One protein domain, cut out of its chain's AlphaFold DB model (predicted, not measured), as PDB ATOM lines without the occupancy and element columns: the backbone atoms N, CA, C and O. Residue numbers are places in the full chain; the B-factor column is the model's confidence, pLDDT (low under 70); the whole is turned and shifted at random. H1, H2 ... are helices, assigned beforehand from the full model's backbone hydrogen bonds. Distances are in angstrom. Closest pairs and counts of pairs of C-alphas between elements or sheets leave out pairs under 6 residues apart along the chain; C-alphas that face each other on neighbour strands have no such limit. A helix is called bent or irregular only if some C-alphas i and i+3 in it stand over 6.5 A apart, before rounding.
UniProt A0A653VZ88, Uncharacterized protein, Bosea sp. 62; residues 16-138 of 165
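This is residues 16 to 138 of the 165 residues of an uncharacterized protein of Bosea sp. 62 (UniProt A0A653VZ88). Two pairs of helices make a V: the long hairpin of H1 and H2, side by side, is one arm, and H3 with H4, running opposite ways at a small angle, is the other. The arms meet at one end, where the last turns of H2 and H4 and the first turns of H1 and H3 come together, and the two long links, residues 43 to 57 and 109 to 121, lie toward the open mouth of the V. The printed part has 123 residues with four named helices, in the order H1, H2, H3, H4, and no named strand; the class is all helix. The whole is only just compact, close to loose, with a radius of gyration of the C-alphas of 16.0 A, and the C-alphas span 45 by 37 by 21 A along their three main axes.

H1 is residues 17 to 42, 36.3 A from first to last C-alpha, and it begins with C-alpha 17 at (332.588, 143.463, 182.178). After residues 43 to 57 comes H2, residues 58 to 83, 36.8 A long, with C-alpha 58 at (338.550, 153.952, 214.897). H1 and H2 are the longest helices by residues, with 26 each. H3 is residues 87 to 108 and measures 30.0 A from first to last C-alpha. It has a kink of 36 degrees near residue 102, and it is irregular, but only just: C-alphas 103 and 106 are 6.7 A apart. H4 is residues 122 to 137, 21.7 A long, and ends with C-alpha 137 at (339.146, 147.491, 179.789).

H2 is the hub, touching the three other helices. H1 and H2 form a helical hairpin: they touch at a shallow tilt of 8 degrees and run opposite ways, with the C-alphas of Phe 20 and Leu 75 the closest at 7.1 A. H1 touches H2 with residues 20 to 31 alone. H2 touches H3 with residues 77 to 81 alone, and H3 touches H2 with residues 87 to 91 alone; the closest C-alphas are those of Ile 80 and Val 87, 6.1 A apart. H2 and H3 run opposite ways at a steep tilt of 47 degrees. H2 and H4 only just touch, with 3 pairs of C-alphas within 8 A, the closest being those of Arg 79 and Leu 135 at 7.0 A; they run the same way at a steep tilt of 45 degrees. H1 and H4 also only just touch, with 3 such pairs, the closest being the C-alphas of Arg 17 and Leu 136 at 6.5 A; they run opposite ways at a steep tilt of 53 degrees. The helix packing is mostly crossed, with 1 of these 4 touching pairs at a shallow tilt. H3 and H4 are close but not clearly touching, with the C-alphas of Glu 101 and Gly 124 the closest at 5.8 A; they run opposite ways at a shallow tilt of 18 degrees. H1 and H3 are apart. In H1, H2 and H4 every O i to N i+4 pair is within hydrogen-bond range, and in H3 15 of 18 are.

The two C-alphas farthest apart in the domain are those of Gly 43 and Gly 84, at 45.3 A, while the first and last printed C-alphas, those of Gly 16 and Trp 138, are 10.7 A apart. The printed part has no cut. The links H1 to H2, of 15 residues, and H3 to H4, of 13 residues, are long, and the link H2 to H3, of 3 residues, is tight. The mean pLDDT of the printed part is 74.2, and 37 residues are under 70, among them residues 16 to 18, 49 to 52 and 104 to 125.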
ATOM      1  N   GLY A  16     331.381 138.887 183.718       63.56
ATOM      2  CA  GLY A  16     331.522 139.755 182.546       63.56
ATOM      3  C   GLY A  16     331.748 141.228 182.926       63.56
ATOM      4  O   GLY A  16     331.437 141.649 184.039       63.56
ATOM      5  N   ARG A  17     332.236 142.039 181.975       66.50
ATOM      6  CA  ARG A  17     332.588 143.463 182.178       66.50
ATOM      7  C   ARG A  17     331.442 144.287 182.771       66.50
ATOM      8  O   ARG A  17     331.634 144.950 183.779       66.50
ATOM      9  N   GLY A  18     330.241 144.180 182.197       66.44
ATOM     10  CA  GLY A  18     329.068 144.917 182.683       66.44
ATOM     11  C   GLY A  18     328.611 144.494 184.083       66.44
ATOM     12  O   GLY A  18     328.210 145.341 184.875       66.44
ATOM     13  N   ALA A  19     328.726 143.204 184.417       70.31
ATOM     14  CA  ALA A  19     328.415 142.721 185.761       70.31
ATOM     15  C   ALA A  19     329.435 143.242 186.783       70.31
ATOM     16  O   ALA A  19     329.042 143.697 187.849       70.31
ATOM     17  N   PHE A  20     330.725 143.249 186.435       72.75
ATOM     18  CA  PHE A  20     331.777 143.826 187.271       72.75
ATOM     19  C   PHE A  20     331.552 145.315 187.543       72.75
ATOM     20  O   PHE A  20     331.539 145.714 188.703       72.75
ATOM     21  N   THR A  21     331.273 146.121 186.513       71.62
ATOM     22  CA  THR A  21     330.941 147.543 186.697       71.62
ATOM     23  C   THR A  21     329.694 147.728 187.560       71.62
ATOM     24  O   THR A  21     329.682 148.572 188.452       71.62
ATOM     25  N   GLY A  22     328.653 146.923 187.325       77.00
ATOM     26  CA  GLY A  22     327.418 146.971 188.105       77.00
ATOM     27  C   GLY A  22     327.641 146.650 189.581       77.00
ATOM     28  O   GLY A  22     327.108 147.345 190.440       77.00
ATOM     29  N   TYR A  23     328.465 145.648 189.894       77.75
ATOM     30  CA  TYR A  23     328.801 145.310 191.276       77.75
ATOM     31  C   TYR A  23     329.723 146.326 191.935       77.75
ATOM     32  O   TYR A  23     329.564 146.580 193.123       77.75
ATOM     33  N   LEU A  24     330.632 146.943 191.178       78.25
ATOM     34  CA  LEU A  24     331.455 148.035 191.683       78.25
ATOM     35  C   LEU A  24     330.579 149.233 192.080       78.25
ATOM     36  O   LEU A  24     330.673 149.720 193.201       78.25
ATOM     37  N   LEU A  25     329.659 149.644 191.198       80.25
ATOM     38  CA  LEU A  25     328.683 150.699 191.487       80.25
ATOM     39  C   LEU A  25     327.791 150.342 192.680       80.25
ATOM     40  O   LEU A  25     327.567 151.178 193.552       80.25
ATOM     41  N   LEU A  26     327.306 149.099 192.739       81.94
ATOM     42  CA  LEU A  26     326.488 148.624 193.851       81.94
ATOM     43  C   LEU A  26     327.263 148.661 195.174       81.94
ATOM     44  O   LEU A  26     326.702 149.083 196.178       81.94
ATOM     45  N   ALA A  27     328.537 148.262 195.177       78.69
ATOM     46  CA  ALA A  27     329.396 148.332 196.355       78.69
ATOM     47  C   ALA A  27     329.592 149.784 196.818       78.69
ATOM     48  O   ALA A  27     329.433 150.063 198.003       78.69
ATOM     49  N   CYS A  28     329.840 150.721 195.896       80.75
ATOM     50  CA  CYS A  28     329.933 152.148 196.222       80.75
ATOM     51  C   CYS A  28     328.634 152.687 196.839       80.75
ATOM     52  O   CYS A  28     328.676 153.368 197.863       80.75
ATOM     53  N   LEU A  29     327.477 152.360 196.254       85.12
ATOM     54  CA  LEU A  29     326.171 152.776 196.777       85.12
ATOM     55  C   LEU A  29     325.874 152.162 198.148       85.12
ATOM     56  O   LEU A  29     325.349 152.845 199.025       85.12
ATOM     57  N   LEU A  30     326.219 150.887 198.345       83.75
ATOM     58  CA  LEU A  30     326.043 150.197 199.619       83.75
ATOM     59  C   LEU A  30     326.867 150.872 200.716       83.75
ATOM     60  O   LEU A  30     326.348 151.111 201.799       83.75
ATOM     61  N   ILE A  31     328.124 151.209 200.428       81.69
ATOM     62  CA  ILE A  31     329.008 151.886 201.382       81.69
ATOM     63  C   ILE A  31     328.467 153.260 201.728       81.69
ATOM     64  O   ILE A  31     328.358 153.569 202.905       81.69
ATOM     65  N   LEU A  32     328.051 154.045 200.732       83.62
ATOM     66  CA  LEU A  32     327.425 155.342 200.976       83.62
ATOM     67  C   LEU A  32     326.199 155.203 201.894       83.62
ATOM     68  O   LEU A  32     326.056 155.950 202.859       83.62
ATOM     69  N   GLY A  33     325.346 154.209 201.632       85.31
ATOM     70  CA  GLY A  33     324.186 153.907 202.468       85.31
ATOM     71  C   GLY A  33     324.559 153.485 203.891       85.31
ATOM     72  O   GLY A  33     323.940 153.960 204.839       85.31
ATOM     73  N   ILE A  34     325.578 152.636 204.055       84.88
ATOM     74  CA  ILE A  34     326.094 152.213 205.366       84.88
ATOM     75  C   ILE A  34     326.654 153.410 206.129       84.88
ATOM     76  O   ILE A  34     326.355 153.547 207.310       84.88
ATOM     77  N   THR A  35     327.415 154.288 205.476       82.00
ATOM     78  CA  THR A  35     327.989 155.478 206.108       82.00
ATOM     79  C   THR A  35     326.887 156.394 206.640       82.00
ATOM     80  O   THR A  35     326.892 156.734 207.819       82.00
ATOM     81  N   ILE A  36     325.884 156.708 205.813       85.94
ATOM     82  CA  ILE A  36     324.737 157.535 206.221       85.94
ATOM     83  C   ILE A  36     323.941 156.852 207.344       85.94
ATOM     84  O   ILE A  36     323.532 157.496 208.309       85.94
ATOM     85  N   ALA A  37     323.709 155.541 207.247       85.88
ATOM     86  CA  ALA A  37     322.989 154.799 208.277       85.88
ATOM     87  C   ALA A  37     323.759 154.774 209.603       85.88
ATOM     88  O   ALA A  37     323.150 154.920 210.657       85.88
ATOM     89  N   ALA A  38     325.081 154.617 209.568       84.50
ATOM     90  CA  ALA A  38     325.914 154.591 210.760       84.50
ATOM     91  C   ALA A  38     326.004 155.980 211.423       84.50
ATOM     92  O   ALA A  38     325.869 156.072 212.639       84.50
ATOM     93  N   GLU A  39     326.101 157.060 210.643       85.50
ATOM     94  CA  GLU A  39     325.960 158.437 211.143       85.50
ATOM     95  C   GLU A  39     324.604 158.623 211.854       85.50
ATOM     96  O   GLU A  39     324.540 159.046 213.006       85.50
ATOM     97  N   ARG A  40     323.497 158.246 211.198       88.62
ATOM     98  CA  ARG A  40     322.134 158.546 211.676       88.62
ATOM     99  C   ARG A  40     321.626 157.635 212.788       88.62
ATOM    100  O   ARG A  40     320.861 158.095 213.630       88.62
ATOM    101  N   LEU A  41     321.982 156.353 212.765       89.19
ATOM    102  CA  LEU A  41     321.456 155.345 213.694       89.19
ATOM    103  C   LEU A  41     322.394 155.078 214.868       89.19
ATOM    104  O   LEU A  41     321.920 154.723 215.944       89.19
ATOM    105  N   LEU A  42     323.706 155.217 214.661       85.94
ATOM    106  CA  LEU A  42     324.718 154.955 215.687       85.94
ATOM    107  C   LEU A  42     325.353 156.243 216.225       85.94
ATOM    108  O   LEU A  42     326.110 156.172 217.189       85.94
ATOM    109  N   GLY A  43     325.036 157.404 215.637       85.81
ATOM    110  CA  GLY A  43     325.565 158.697 216.067       85.81
ATOM    111  C   GLY A  43     327.064 158.848 215.817       85.81
ATOM    112  O   GLY A  43     327.722 159.556 216.571       85.81
ATOM    113  N   LEU A  44     327.609 158.147 214.814       86.12
ATOM    114  CA  LEU A  44     329.033 158.235 214.488       86.12
ATOM    115  C   LEU A  44     329.381 159.598 213.893       86.12
ATOM    116  O   LEU A  44     328.625 160.148 213.090       86.12
ATOM    117  N   THR A  45     330.564 160.097 214.241       85.81
ATOM    118  CA  THR A  45     331.046 161.395 213.771       85.81
ATOM    119  C   THR A  45     331.793 161.212 212.458       85.81
ATOM    120  O   THR A  45     332.819 160.532 212.421       85.81
ATOM    121  N   ILE A  46     331.297 161.815 211.375       82.12
ATOM    122  CA  ILE A  46     332.007 161.810 210.089       82.12
ATOM    123  C   ILE A  46     333.333 162.551 210.267       82.12
ATOM    124  O   ILE A  46     333.364 163.647 210.825       82.12
ATOM    125  N   ALA A  47     334.427 161.940 209.820       81.31
ATOM    126  CA  ALA A  47     335.715 162.618 209.824       81.31
ATOM    127  C   ALA A  47     335.703 163.727 208.760       81.31
ATOM    128  O   ALA A  47     335.414 163.471 207.593       81.31
ATOM    129  N   GLU A  48     335.993 164.959 209.173       73.81
ATOM    130  CA  GLU A  48     336.099 166.117 208.269       73.81
ATOM    131  C   GLU A  48     337.519 166.282 207.700       73.81
ATOM    132  O   GLU A  48     337.745 167.076 206.787       73.81
ATOM    133  N   ASP A  49     338.470 165.513 208.232       65.69
ATOM    134  CA  ASP A  49     339.860 165.515 207.799       65.69
ATOM    135  C   ASP A  49     340.005 164.838 206.428       65.69
ATOM    136  O   ASP A  49     339.306 163.879 206.109       65.69
ATOM    137  N   ALA A  50     340.994 165.259 205.637       56.38
ATOM    138  CA  ALA A  50     341.347 164.625 204.359       56.38
ATOM    139  C   ALA A  50     342.038 163.245 204.507       56.38
ATOM    140  O   ALA A  50     342.692 162.753 203.584       56.38
ATOM    141  N   ASP A  51     341.913 162.628 205.681       60.16
ATOM    142  CA  ASP A  51     342.372 161.276 205.976       60.16
ATOM    143  C   ASP A  51     341.315 160.272 205.459       60.16
ATOM    144  O   ASP A  51     340.125 160.580 205.470       60.16
ATOM    145  N   PRO A  52     341.661 159.038 205.041       64.94
ATOM    146  CA  PRO A  52     340.727 158.088 204.423       64.94
ATOM    147  C   PRO A  52     339.749 157.472 205.437       64.94
ATOM    148  O   PRO A  52     339.165 156.411 205.203       64.94
ATOM    149  N   ARG A  53     339.607 158.088 206.610       74.00
ATOM    150  CA  ARG A  53     338.695 157.654 207.656       74.00
ATOM    151  C   ARG A  53     337.306 158.157 207.299       74.00
ATOM    152  O   ARG A  53     337.115 159.326 207.009       74.00
ATOM    153  N   LEU A  54     336.331 157.261 207.333       75.69
ATOM    154  CA  LEU A  54     334.921 157.620 207.182       75.69
ATOM    155  C   LEU A  54     334.378 158.239 208.473       75.69
ATOM    156  O   LEU A  54     333.504 159.099 208.431       75.69
ATOM    157  N   PHE A  55     334.916 157.798 209.610       83.06
ATOM    158  CA  PHE A  55     334.489 158.200 210.940       83.06
ATOM    159  C   PHE A  55     335.689 158.521 211.825       83.06
ATOM    160  O   PHE A  55     336.760 157.925 211.665       83.06
ATOM    161  N   VAL A  56     335.495 159.425 212.784       83.38
ATOM    162  CA  VAL A  56     336.483 159.731 213.828       83.38
ATOM    163  C   VAL A  56     336.732 158.492 214.695       83.38
ATOM    164  O   VAL A  56     337.862 158.225 215.113       83.38
ATOM    165  N   GLU A  57     335.690 157.693 214.935       86.88
ATOM    166  CA  GLU A  57     335.756 156.482 215.738       86.88
ATOM    167  C   GLU A  57     336.542 155.369 215.007       86.88
ATOM    168  O   GLU A  57     336.151 154.916 213.925       86.88
ATOM    169  N   PRO A  58     337.629 154.842 215.604       78.44
ATOM    170  CA  PRO A  58     338.550 153.952 214.897       78.44
ATOM    171  C   PRO A  58     337.967 152.560 214.626       78.44
ATOM    172  O   PRO A  58     338.257 151.967 213.589       78.44
ATOM    173  N   ILE A  59     337.140 152.024 215.533       83.88
ATOM    174  CA  ILE A  59     336.605 150.655 215.428       83.88
ATOM    175  C   ILE A  59     335.572 150.533 214.293       83.88
ATOM    176  O   ILE A  59     335.746 149.656 213.441       83.88
ATOM    177  N   PRO A  60     334.531 151.391 214.211       81.62
ATOM    178  CA  PRO A  60     333.590 151.354 213.091       81.62
ATOM    179  C   PRO A  60     334.279 151.619 211.753       81.62
ATOM    180  O   PRO A  60     334.007 150.929 210.770       81.62
ATOM    181  N   ASN A  61     335.221 152.567 211.730       81.56
ATOM    182  CA  ASN A  61     335.987 152.875 210.534       81.56
ATOM    183  C   ASN A  61     336.797 151.659 210.046       81.56
ATOM    184  O   ASN A  61     336.703 151.290 208.876       81.56
ATOM    185  N   ALA A  62     337.518 150.973 210.941       79.75
ATOM    186  CA  ALA A  62     338.274 149.766 210.599       79.75
ATOM    187  C   ALA A  62     337.375 148.635 210.076       79.75
ATOM    188  O   ALA A  62     337.719 147.983 209.091       79.75
ATOM    189  N   ALA A  63     336.207 148.419 210.689       83.19
ATOM    190  CA  ALA A  63     335.256 147.399 210.247       83.19
ATOM    191  C   ALA A  63     334.718 147.675 208.832       83.19
ATOM    192  O   ALA A  63     334.681 146.769 207.997       83.19
ATOM    193  N   ILE A  64     334.333 148.922 208.543       80.19
ATOM    194  CA  ILE A  64     333.795 149.309 207.231       80.19
ATOM    195  C   ILE A  64     334.886 149.251 206.162       80.19
ATOM    196  O   ILE A  64     334.650 148.700 205.085       80.19
ATOM    197  N   GLN A  65     336.090 149.745 206.461       78.06
ATOM    198  CA  GLN A  65     337.224 149.645 205.544       78.06
ATOM    199  C   GLN A  65     337.584 148.184 205.258       78.06
ATOM    200  O   GLN A  65     337.713 147.814 204.094       78.06
ATOM    201  N   ALA A  66     337.672 147.324 206.278       79.62
ATOM    202  CA  ALA A  66     337.957 145.903 206.086       79.62
ATOM    203  C   ALA A  66     336.917 145.226 205.178       79.62
ATOM    204  O   ALA A  66     337.279 144.477 204.270       79.62
ATOM    205  N   LEU A  67     335.630 145.529 205.373       79.69
ATOM    206  CA  LEU A  67     334.552 145.010 204.534       79.69
ATOM    207  C   LEU A  67     334.664 145.504 203.082       79.69
ATOM    208  O   LEU A  67     334.483 144.721 202.145       79.69
ATOM    209  N   LEU A  68     334.984 146.785 202.890       77.75
ATOM    210  CA  LEU A  68     335.195 147.391 201.576       77.75
ATOM    211  C   LEU A  68     336.381 146.744 200.848       77.75
ATOM    212  O   LEU A  68     336.208 146.255 199.730       77.75
ATOM    213  N   TYR A  69     337.550 146.682 201.488       75.81
ATOM    214  CA  TYR A  69     338.751 146.065 200.920       75.81
ATOM    215  C   TYR A  69     338.508 144.600 200.561       75.81
ATOM    216  O   TYR A  69     338.851 144.170 199.460       75.81
ATOM    217  N   TRP A  70     337.844 143.846 201.439       79.38
ATOM    218  CA  TRP A  70     337.492 142.455 201.168       79.38
ATOM    219  C   TRP A  70     336.576 142.313 199.949       79.38
ATOM    220  O   TRP A  70     336.800 141.459 199.090       79.38
ATOM    221  N   THR A  71     335.561 143.171 199.840       75.69
ATOM    222  CA  THR A  71     334.603 143.151 198.725       75.69
ATOM    223  C   THR A  71     335.286 143.490 197.402       75.69
ATOM    224  O   THR A  71     335.097 142.782 196.410       75.69
ATOM    225  N   LEU A  72     336.120 144.533 197.383       76.12
ATOM    226  CA  LEU A  72     336.901 144.912 196.205       76.12
ATOM    227  C   LEU A  72     337.861 143.801 195.791       76.12
ATOM    228  O   LEU A  72     337.914 143.452 194.612       76.12
ATOM    229  N   LEU A  73     338.571 143.205 196.751       77.69
ATOM    230  CA  LEU A  73     339.486 142.102 196.494       77.69
ATOM    231  C   LEU A  73     338.744 140.899 195.904       77.69
ATOM    232  O   LEU A  73     339.191 140.334 194.909       77.69
ATOM    233  N   ALA A  74     337.584 140.532 196.454       79.62
ATOM    234  CA  ALA A  74     336.775 139.430 195.943       79.62
ATOM    235  C   ALA A  74     336.330 139.664 194.487       79.62
ATOM    236  O   ALA A  74     336.480 138.774 193.642       79.62
ATOM    237  N   LEU A  75     335.848 140.871 194.172       77.62
ATOM    238  CA  LEU A  75     335.449 141.255 192.815       77.62
ATOM    239  C   LEU A  75     336.646 141.272 191.855       77.62
ATOM    240  O   LEU A  75     336.551 140.755 190.737       77.62
ATOM    241  N   ALA A  76     337.782 141.830 192.280       74.19
ATOM    242  CA  ALA A  76     339.007 141.877 191.488       74.19
ATOM    243  C   ALA A  76     339.530 140.467 191.194       74.19
ATOM    244  O   ALA A  76     339.832 140.149 190.046       74.19
ATOM    245  N   VAL A  77     339.560 139.579 192.191       77.81
ATOM    246  CA  VAL A  77     339.975 138.179 192.032       77.81
ATOM    247  C   VAL A  77     339.087 137.444 191.035       77.81
ATOM    248  O   VAL A  77     339.605 136.756 190.153       77.81
ATOM    249  N   GLN A  78     337.766 137.600 191.127       75.56
ATOM    250  CA  GLN A  78     336.848 137.026 190.142       75.56
ATOM    251  C   GLN A  78     337.139 137.564 188.737       75.56
ATOM    252  O   GLN A  78     337.269 136.789 187.791       75.56
ATOM    253  N   ARG A  79     337.350 138.877 188.606       75.62
ATOM    254  CA  ARG A  79     337.662 139.506 187.322       75.62
ATOM    255  C   ARG A  79     338.987 139.020 186.731       75.62
ATOM    256  O   ARG A  79     339.058 138.768 185.531       75.62
ATOM    257  N   ILE A  80     340.017 138.839 187.555       76.50
ATOM    258  CA  ILE A  80     341.325 138.305 187.147       76.50
ATOM    259  C   ILE A  80     341.202 136.845 186.683       76.50
ATOM    260  O   ILE A  80     341.802 136.459 185.681       76.50
ATOM    261  N   ARG A  81     340.363 136.029 187.337       76.69
ATOM    262  CA  ARG A  81     340.061 134.668 186.851       76.69
ATOM    263  C   ARG A  81     339.432 134.686 185.454       76.69
ATOM    264  O   ARG A  81     339.667 133.784 184.651       76.69
ATOM    265  N   ASP A  82     338.669 135.725 185.129       72.38
ATOM    266  CA  ASP A  82     338.001 135.846 183.832       72.38
ATOM    267  C   ASP A  82     338.877 136.360 182.697       72.38
ATOM    268  O   ASP A  82     338.613 136.047 181.530       72.38
ATOM    269  N   THR A  83     339.941 137.094 183.010       70.44
ATOM    270  CA  THR A  83     340.945 137.519 182.027       70.44
ATOM    271  C   THR A  83     341.903 136.386 181.640       70.44
ATOM    272  O   THR A  83     342.571 136.486 180.610       70.44
ATOM    273  N   GLY A  84     341.917 135.282 182.402       70.94
ATOM    274  CA  GLY A  84     342.771 134.114 182.171       70.94
ATOM    275  C   GLY A  84     344.176 134.248 182.761       70.94
ATOM    276  O   GLY A  84     345.026 133.402 182.495       70.94
ATOM    277  N   PHE A  85     344.428 135.295 183.552       75.06
ATOM    278  CA  PHE A  85     345.692 135.459 184.260       75.06
ATOM    279  C   PHE A  85     345.742 134.601 185.535       75.06
ATOM    280  O   PHE A  85     344.712 134.384 186.184       75.06
ATOM    281  N   PRO A  86     346.936 134.129 185.940       77.12
ATOM    282  CA  PRO A  86     347.106 133.478 187.230       77.12
ATOM    283  C   PRO A  86     346.857 134.499 188.350       77.12
ATOM    284  O   PRO A  86     347.502 135.542 188.420       77.12
ATOM    285  N   VAL A  87     345.908 134.192 189.235       76.25
ATOM    286  CA  VAL A  87     345.416 135.120 190.270       76.25
ATOM    287  C   VAL A  87     346.502 135.493 191.282       76.25
ATOM    288  O   VAL A  87     346.663 136.664 191.605       76.25
ATOM    289  N   LEU A  88     347.252 134.502 191.771       78.38
ATOM    290  CA  LEU A  88     348.263 134.671 192.825       78.38
ATOM    291  C   LEU A  88     349.354 135.697 192.457       78.38
ATOM    292  O   LEU A  88     349.568 136.616 193.245       78.38
ATOM    293  N   PRO A  89     349.994 135.621 191.272       77.00
ATOM    294  CA  PRO A  89     350.942 136.642 190.827       77.00
ATOM    295  C   PRO A  89     350.345 138.047 190.746       77.00
ATOM    296  O   PRO A  89     351.004 139.007 191.123       77.00
ATOM    297  N   VAL A  90     349.095 138.182 190.287       74.00
ATOM    298  CA  VAL A  90     348.447 139.499 190.178       74.00
ATOM    299  C   VAL A  90     348.185 140.093 191.561       74.00
ATOM    300  O   VAL A  90     348.484 141.264 191.775       74.00
ATOM    301  N   ILE A  91     347.706 139.288 192.518       76.25
ATOM    302  CA  ILE A  91     347.555 139.722 193.917       76.25
ATOM    303  C   ILE A  91     348.914 140.126 194.499       76.25
ATOM    304  O   ILE A  91     349.009 141.170 195.131       76.25
ATOM    305  N   ALA A  92     349.967 139.335 194.271       75.19
ATOM    306  CA  ALA A  92     351.303 139.640 194.781       75.19
ATOM    307  C   ALA A  92     351.849 140.967 194.229       75.19
ATOM    308  O   ALA A  92     352.410 141.758 194.983       75.19
ATOM    309  N   VAL A  93     351.642 141.242 192.937       75.38
ATOM    310  CA  VAL A  93     352.021 142.521 192.314       75.38
ATOM    311  C   VAL A  93     351.204 143.676 192.889       75.38
ATOM    312  O   VAL A  93     351.779 144.709 193.214       75.38
ATOM    313  N   MET A  94     349.891 143.509 193.064       72.81
ATOM    314  CA  MET A  94     349.051 144.539 193.685       72.81
ATOM    315  C   MET A  94     349.471 144.840 195.126       72.81
ATOM    316  O   MET A  94     349.616 146.005 195.480       72.81
ATOM    317  N   ALA A  95     349.740 143.809 195.928       77.94
ATOM    318  CA  ALA A  95     350.228 143.970 197.295       77.94
ATOM    319  C   ALA A  95     351.605 144.655 197.331       77.94
ATOM    320  O   ALA A  95     351.852 145.500 198.184       77.94
ATOM    321  N   ALA A  96     352.497 144.329 196.391       76.94
ATOM    322  CA  ALA A  96     353.790 144.996 196.269       76.94
ATOM    323  C   ALA A  96     353.644 146.480 195.895       76.94
ATOM    324  O   ALA A  96     354.387 147.306 196.416       76.94
ATOM    325  N   ILE A  97     352.684 146.822 195.027       72.62
ATOM    326  CA  ILE A  97     352.361 148.210 194.671       72.62
ATOM    327  C   ILE A  97     351.816 148.967 195.884       72.62
ATOM    328  O   ILE A  97     352.314 150.050 196.170       72.62
ATOM    329  N   GLU A  98     350.863 148.398 196.629       71.62
ATOM    330  CA  GLU A  98     350.364 149.013 197.868       71.62
ATOM    331  C   GLU A  98     351.491 149.221 198.880       71.62
ATOM    332  O   GLU A  98     351.628 150.300 199.451       71.62
ATOM    333  N   LEU A  99     352.344 148.216 199.084       78.00
ATOM    334  CA  LEU A  99     353.454 148.320 200.026       78.00
ATOM    335  C   LEU A  99     354.453 149.401 199.593       78.00
ATOM    336  O   LEU A  99     354.950 150.156 200.424       78.00
ATOM    337  N   LEU A 100     354.714 149.514 198.292       75.69
ATOM    338  CA  LEU A 100     355.527 150.584 197.729       75.69
ATOM    339  C   LEU A 100     354.873 151.958 197.974       75.69
ATOM    340  O   LEU A 100     355.557 152.895 198.386       75.69
ATOM    341  N   GLU A 101     353.560 152.076 197.785       70.75
ATOM    342  CA  GLU A 101     352.800 153.319 197.952       70.75
ATOM    343  C   GLU A 101     352.677 153.778 199.408       70.75
ATOM    344  O   GLU A 101     352.754 154.978 199.664       70.75
ATOM    345  N   TYR A 102     352.545 152.856 200.361       66.81
ATOM    346  CA  TYR A 102     352.404 153.195 201.779       66.81
ATOM    347  C   TYR A 102     353.735 153.247 202.536       66.81
ATOM    348  O   TYR A 102     353.861 154.034 203.473       66.81
ATOM    349  N   ALA A 103     354.736 152.446 202.155       72.62
ATOM    350  CA  ALA A 103     356.002 152.369 202.892       72.62
ATOM    351  C   ALA A 103     357.142 153.168 202.249       72.62
ATOM    352  O   ALA A 103     358.012 153.663 202.962       72.62
ATOM    353  N   VAL A 104     357.171 153.288 200.916       69.69
ATOM    354  CA  VAL A 104     358.352 153.792 200.190       69.69
ATOM    355  C   VAL A 104     358.100 155.162 199.567       69.69
ATOM    356  O   VAL A 104     358.889 156.086 199.765       69.69
ATOM    357  N   LEU A 105     356.994 155.333 198.838       67.56
ATOM    358  CA  LEU A 105     356.683 156.595 198.161       67.56
ATOM    359  C   LEU A 105     356.524 157.799 199.100       67.56
ATOM    360  O   LEU A 105     357.026 158.854 198.727       67.56
ATOM    361  N   PRO A 106     355.929 157.700 200.304       67.00
ATOM    362  CA  PRO A 106     355.794 158.849 201.199       67.00
ATOM    363  C   PRO A 106     357.144 159.323 201.752       67.00
ATOM    364  O   PRO A 106     357.287 160.482 202.128       67.00
ATOM    365  N   VAL A 107     358.143 158.431 201.787       67.62
ATOM    366  CA  VAL A 107     359.519 158.747 202.200       67.62
ATOM    367  C   VAL A 107     360.286 159.434 201.064       67.62
ATOM    368  O   VAL A 107     361.121 160.299 201.320       67.62
ATOM    369  N   LEU A 108     360.001 159.072 199.810       65.38
ATOM    370  CA  LEU A 108     360.707 159.579 198.626       65.38
ATOM    371  C   LEU A 108     360.047 160.806 197.983       65.38
ATOM    372  O   LEU A 108     360.732 161.626 197.375       65.38
ATOM    373  N   MET A 109     358.727 160.943 198.094       61.31
ATOM    374  CA  MET A 109     357.946 162.034 197.523       61.31
ATOM    375  C   MET A 109     357.163 162.755 198.617       61.31
ATOM    376  O   MET A 109     356.202 162.233 199.170       61.31
ATOM    377  N   GLN A 110     357.541 164.009 198.874       61.59
ATOM    378  CA  GLN A 110     356.798 164.917 199.760       61.59
ATOM    379  C   GLN A 110     355.524 165.482 199.101       61.59
ATOM    380  O   GLN A 110     354.745 166.174 199.751       61.59
ATOM    381  N   ALA A 111     355.307 165.206 197.810       59.03
ATOM    382  CA  ALA A 111     354.134 165.651 197.069       59.03
ATOM    383  C   ALA A 111     352.957 164.690 197.293       59.03
ATOM    384  O   ALA A 111     352.981 163.541 196.848       59.03
ATOM    385  N   ARG A 112     351.918 165.185 197.964       63.56
ATOM    386  CA  ARG A 112     350.616 164.525 198.122       63.56
ATOM    387  C   ARG A 112     349.621 165.110 197.125       63.56
ATOM    388  O   ARG A 112     349.782 166.252 196.690       63.56
ATOM    389  N   LEU A 113     348.622 164.326 196.725       62.53
ATOM    390  CA  LEU A 113     347.509 164.869 195.946       62.53
ATOM    391  C   LEU A 113     346.730 165.896 196.793       62.53
ATOM    392  O   LEU A 113     346.724 165.792 198.018       62.53
ATOM    393  N   PRO A 114     346.091 166.898 196.167       62.00
ATOM    394  CA  PRO A 114     345.234 167.832 196.889       62.00
ATOM    395  C   PRO A 114     344.021 167.116 197.504       62.00
ATOM    396  O   PRO A 114     343.614 166.047 197.031       62.00
ATOM    397  N   ALA A 115     343.428 167.731 198.532       50.16
ATOM    398  CA  ALA A 115     342.170 167.300 199.141       50.16
ATOM    399  C   ALA A 115     341.145 166.847 198.083       50.16
ATOM    400  O   ALA A 115     340.961 167.549 197.081       50.16
ATOM    401  N   PRO A 116     340.456 165.706 198.273       55.41
ATOM    402  CA  PRO A 116     340.452 164.812 199.442       55.41
ATOM    403  C   PRO A 116     341.422 163.613 199.333       55.41
ATOM    404  O   PRO A 116     341.276 162.638 200.061       55.41
ATOM    405  N   LEU A 117     342.380 163.625 198.401       58.19
ATOM    406  CA  LEU A 117     343.266 162.482 198.118       58.19
ATOM    407  C   LEU A 117     344.642 162.611 198.790       58.19
ATOM    408  O   LEU A 117     345.622 162.041 198.320       58.19
ATOM    409  N   GLU A 118     344.732 163.342 199.899       63.72
ATOM    410  CA  GLU A 118     345.998 163.728 200.545       63.72
ATOM    411  C   GLU A 118     346.807 162.548 201.095       63.72
ATOM    412  O   GLU A 118     347.993 162.677 201.411       63.72
ATOM    413  N   THR A 119     346.189 161.376 201.201       60.00
ATOM    414  CA  THR A 119     346.856 160.134 201.604       60.00
ATOM    415  C   THR A 119     347.367 159.303 200.441       60.00
ATOM    416  O   THR A 119     348.069 158.324 200.672       60.00
ATOM    417  N   MET A 120     347.053 159.687 199.204       58.03
ATOM    418  CA  MET A 120     347.600 159.069 198.005       58.03
ATOM    419  C   MET A 120     348.697 159.938 197.412       58.03
ATOM    420  O   MET A 120     348.584 161.160 197.262       58.03
ATOM    421  N   THR A 121     349.777 159.277 197.017       65.88
ATOM    422  CA  THR A 121     350.768 159.935 196.172       65.88
ATOM    423  C   THR A 121     350.214 160.035 194.749       65.88
ATOM    424  O   THR A 121     349.481 159.144 194.316       65.88
ATOM    425  N   PRO A 122     350.556 161.077 193.970       67.50
ATOM    426  CA  PRO A 122     350.086 161.209 192.589       67.50
ATOM    427  C   PRO A 122     350.392 159.969 191.741       67.50
ATOM    428  O   PRO A 122     349.594 159.545 190.908       67.50
ATOM    429  N   LEU A 123     351.557 159.375 191.994       66.69
ATOM    430  CA  LEU A 123     352.061 158.193 191.310       66.69
ATOM    431  C   LEU A 123     351.242 156.947 191.664       66.69
ATOM    432  O   LEU A 123     350.887 156.165 190.786       66.69
ATOM    433  N   GLY A 124     350.910 156.798 192.938       66.50
ATOM    434  CA  GLY A 124     350.132 155.682 193.433       66.50
ATOM    435  C   GLY A 124     348.637 155.760 193.099       66.50
ATOM    436  O   GLY A 124     348.050 154.789 192.613       66.50
ATOM    437  N   GLY A 125     348.055 156.963 193.140       65.88
ATOM    438  CA  GLY A 125     346.729 157.235 192.585       65.88
ATOM    439  C   GLY A 125     346.651 156.901 191.090       65.88
ATOM    440  O   GLY A 125     345.718 156.228 190.653       65.88
ATOM    441  N   ALA A 126     347.665 157.284 190.304       71.62
ATOM    442  CA  ALA A 126     347.740 156.936 188.885       71.62
ATOM    443  C   ALA A 126     347.865 155.420 188.652       71.62
ATOM    444  O   ALA A 126     347.221 154.892 187.746       71.62
ATOM    445  N   LEU A 127     348.643 154.706 189.471       69.94
ATOM    446  CA  LEU A 127     348.802 153.249 189.385       69.94
ATOM    447  C   LEU A 127     347.521 152.499 189.766       69.94
ATOM    448  O   LEU A 127     347.108 151.566 189.070       69.94
ATOM    449  N   SER A 128     346.854 152.943 190.826       68.50
ATOM    450  CA  SER A 128     345.550 152.433 191.247       68.50
ATOM    451  C   SER A 128     344.511 152.637 190.147       68.50
ATOM    452  O   SER A 128     343.815 151.701 189.759       68.50
ATOM    453  N   LEU A 129     344.462 153.824 189.544       69.44
ATOM    454  CA  LEU A 129     343.517 154.138 188.475       69.44
ATOM    455  C   LEU A 129     343.838 153.364 187.186       69.44
ATOM    456  O   LEU A 129     342.937 152.810 186.556       69.44
ATOM    457  N   ALA A 130     345.118 153.235 186.829       74.31
ATOM    458  CA  ALA A 130     345.571 152.450 185.684       74.31
ATOM    459  C   ALA A 130     345.260 150.955 185.842       74.31
ATOM    460  O   ALA A 130     344.818 150.325 184.883       74.31
ATOM    461  N   SER A 131     345.443 150.380 187.033       68.88
ATOM    462  CA  SER A 131     345.128 148.970 187.298       68.88
ATOM    463  C   SER A 131     343.622 148.695 187.258       68.88
ATOM    464  O   SER A 131     343.189 147.705 186.659       68.88
ATOM    465  N   LEU A 132     342.805 149.608 187.789       68.75
ATOM    466  CA  LEU A 132     341.343 149.542 187.708       68.75
ATOM    467  C   LEU A 132     340.859 149.648 186.257       68.75
ATOM    468  O   LEU A 132     340.051 148.830 185.811       68.75
ATOM    469  N   LEU A 133     341.404 150.601 185.496       74.25
ATOM    470  CA  LEU A 133     341.131 150.742 184.066       74.25
ATOM    471  C   LEU A 133     341.573 149.508 183.290       74.25
ATOM    472  O   LEU A 133     340.826 149.046 182.433       74.25
ATOM    473  N   LEU A 134     342.733 148.933 183.601       74.06
ATOM    474  CA  LEU A 134     343.195 147.701 182.975       74.06
ATOM    475  C   LEU A 134     342.184 146.577 183.220       74.06
ATOM    476  O   LEU A 134     341.726 145.960 182.267       74.06
ATOM    477  N   LEU A 135     341.748 146.345 184.459       67.56
ATOM    478  CA  LEU A 135     340.770 145.296 184.782       67.56
ATOM    479  C   LEU A 135     339.402 145.517 184.113       67.56
ATOM    480  O   LEU A 135     338.744 144.557 183.681       67.56
ATOM    481  N   LEU A 136     338.985 146.777 183.993       68.06
ATOM    482  CA  LEU A 136     337.739 147.176 183.344       68.06
ATOM    483  C   LEU A 136     337.812 147.023 181.815       68.06
ATOM    484  O   LEU A 136     336.865 146.556 181.167       68.06
ATOM    485  N   LEU A 137     338.943 147.413 181.230       72.62
ATOM    486  CA  LEU A 137     339.146 147.491 179.789       72.62
ATOM    487  C   LEU A 137     339.638 146.177 179.176       72.62
ATOM    488  O   LEU A 137     339.397 145.934 177.992       72.62
ATOM    489  N   TRP A 138     340.270 145.309 179.967       71.44
ATOM    490  CA  TRP A 138     340.847 144.071 179.462       71.44
ATOM    491  C   TRP A 138     339.757 143.111 178.961       71.44
ATOM    492  O   TRP A 138     338.792 142.829 179.681       71.44
TER     493      TRP A 138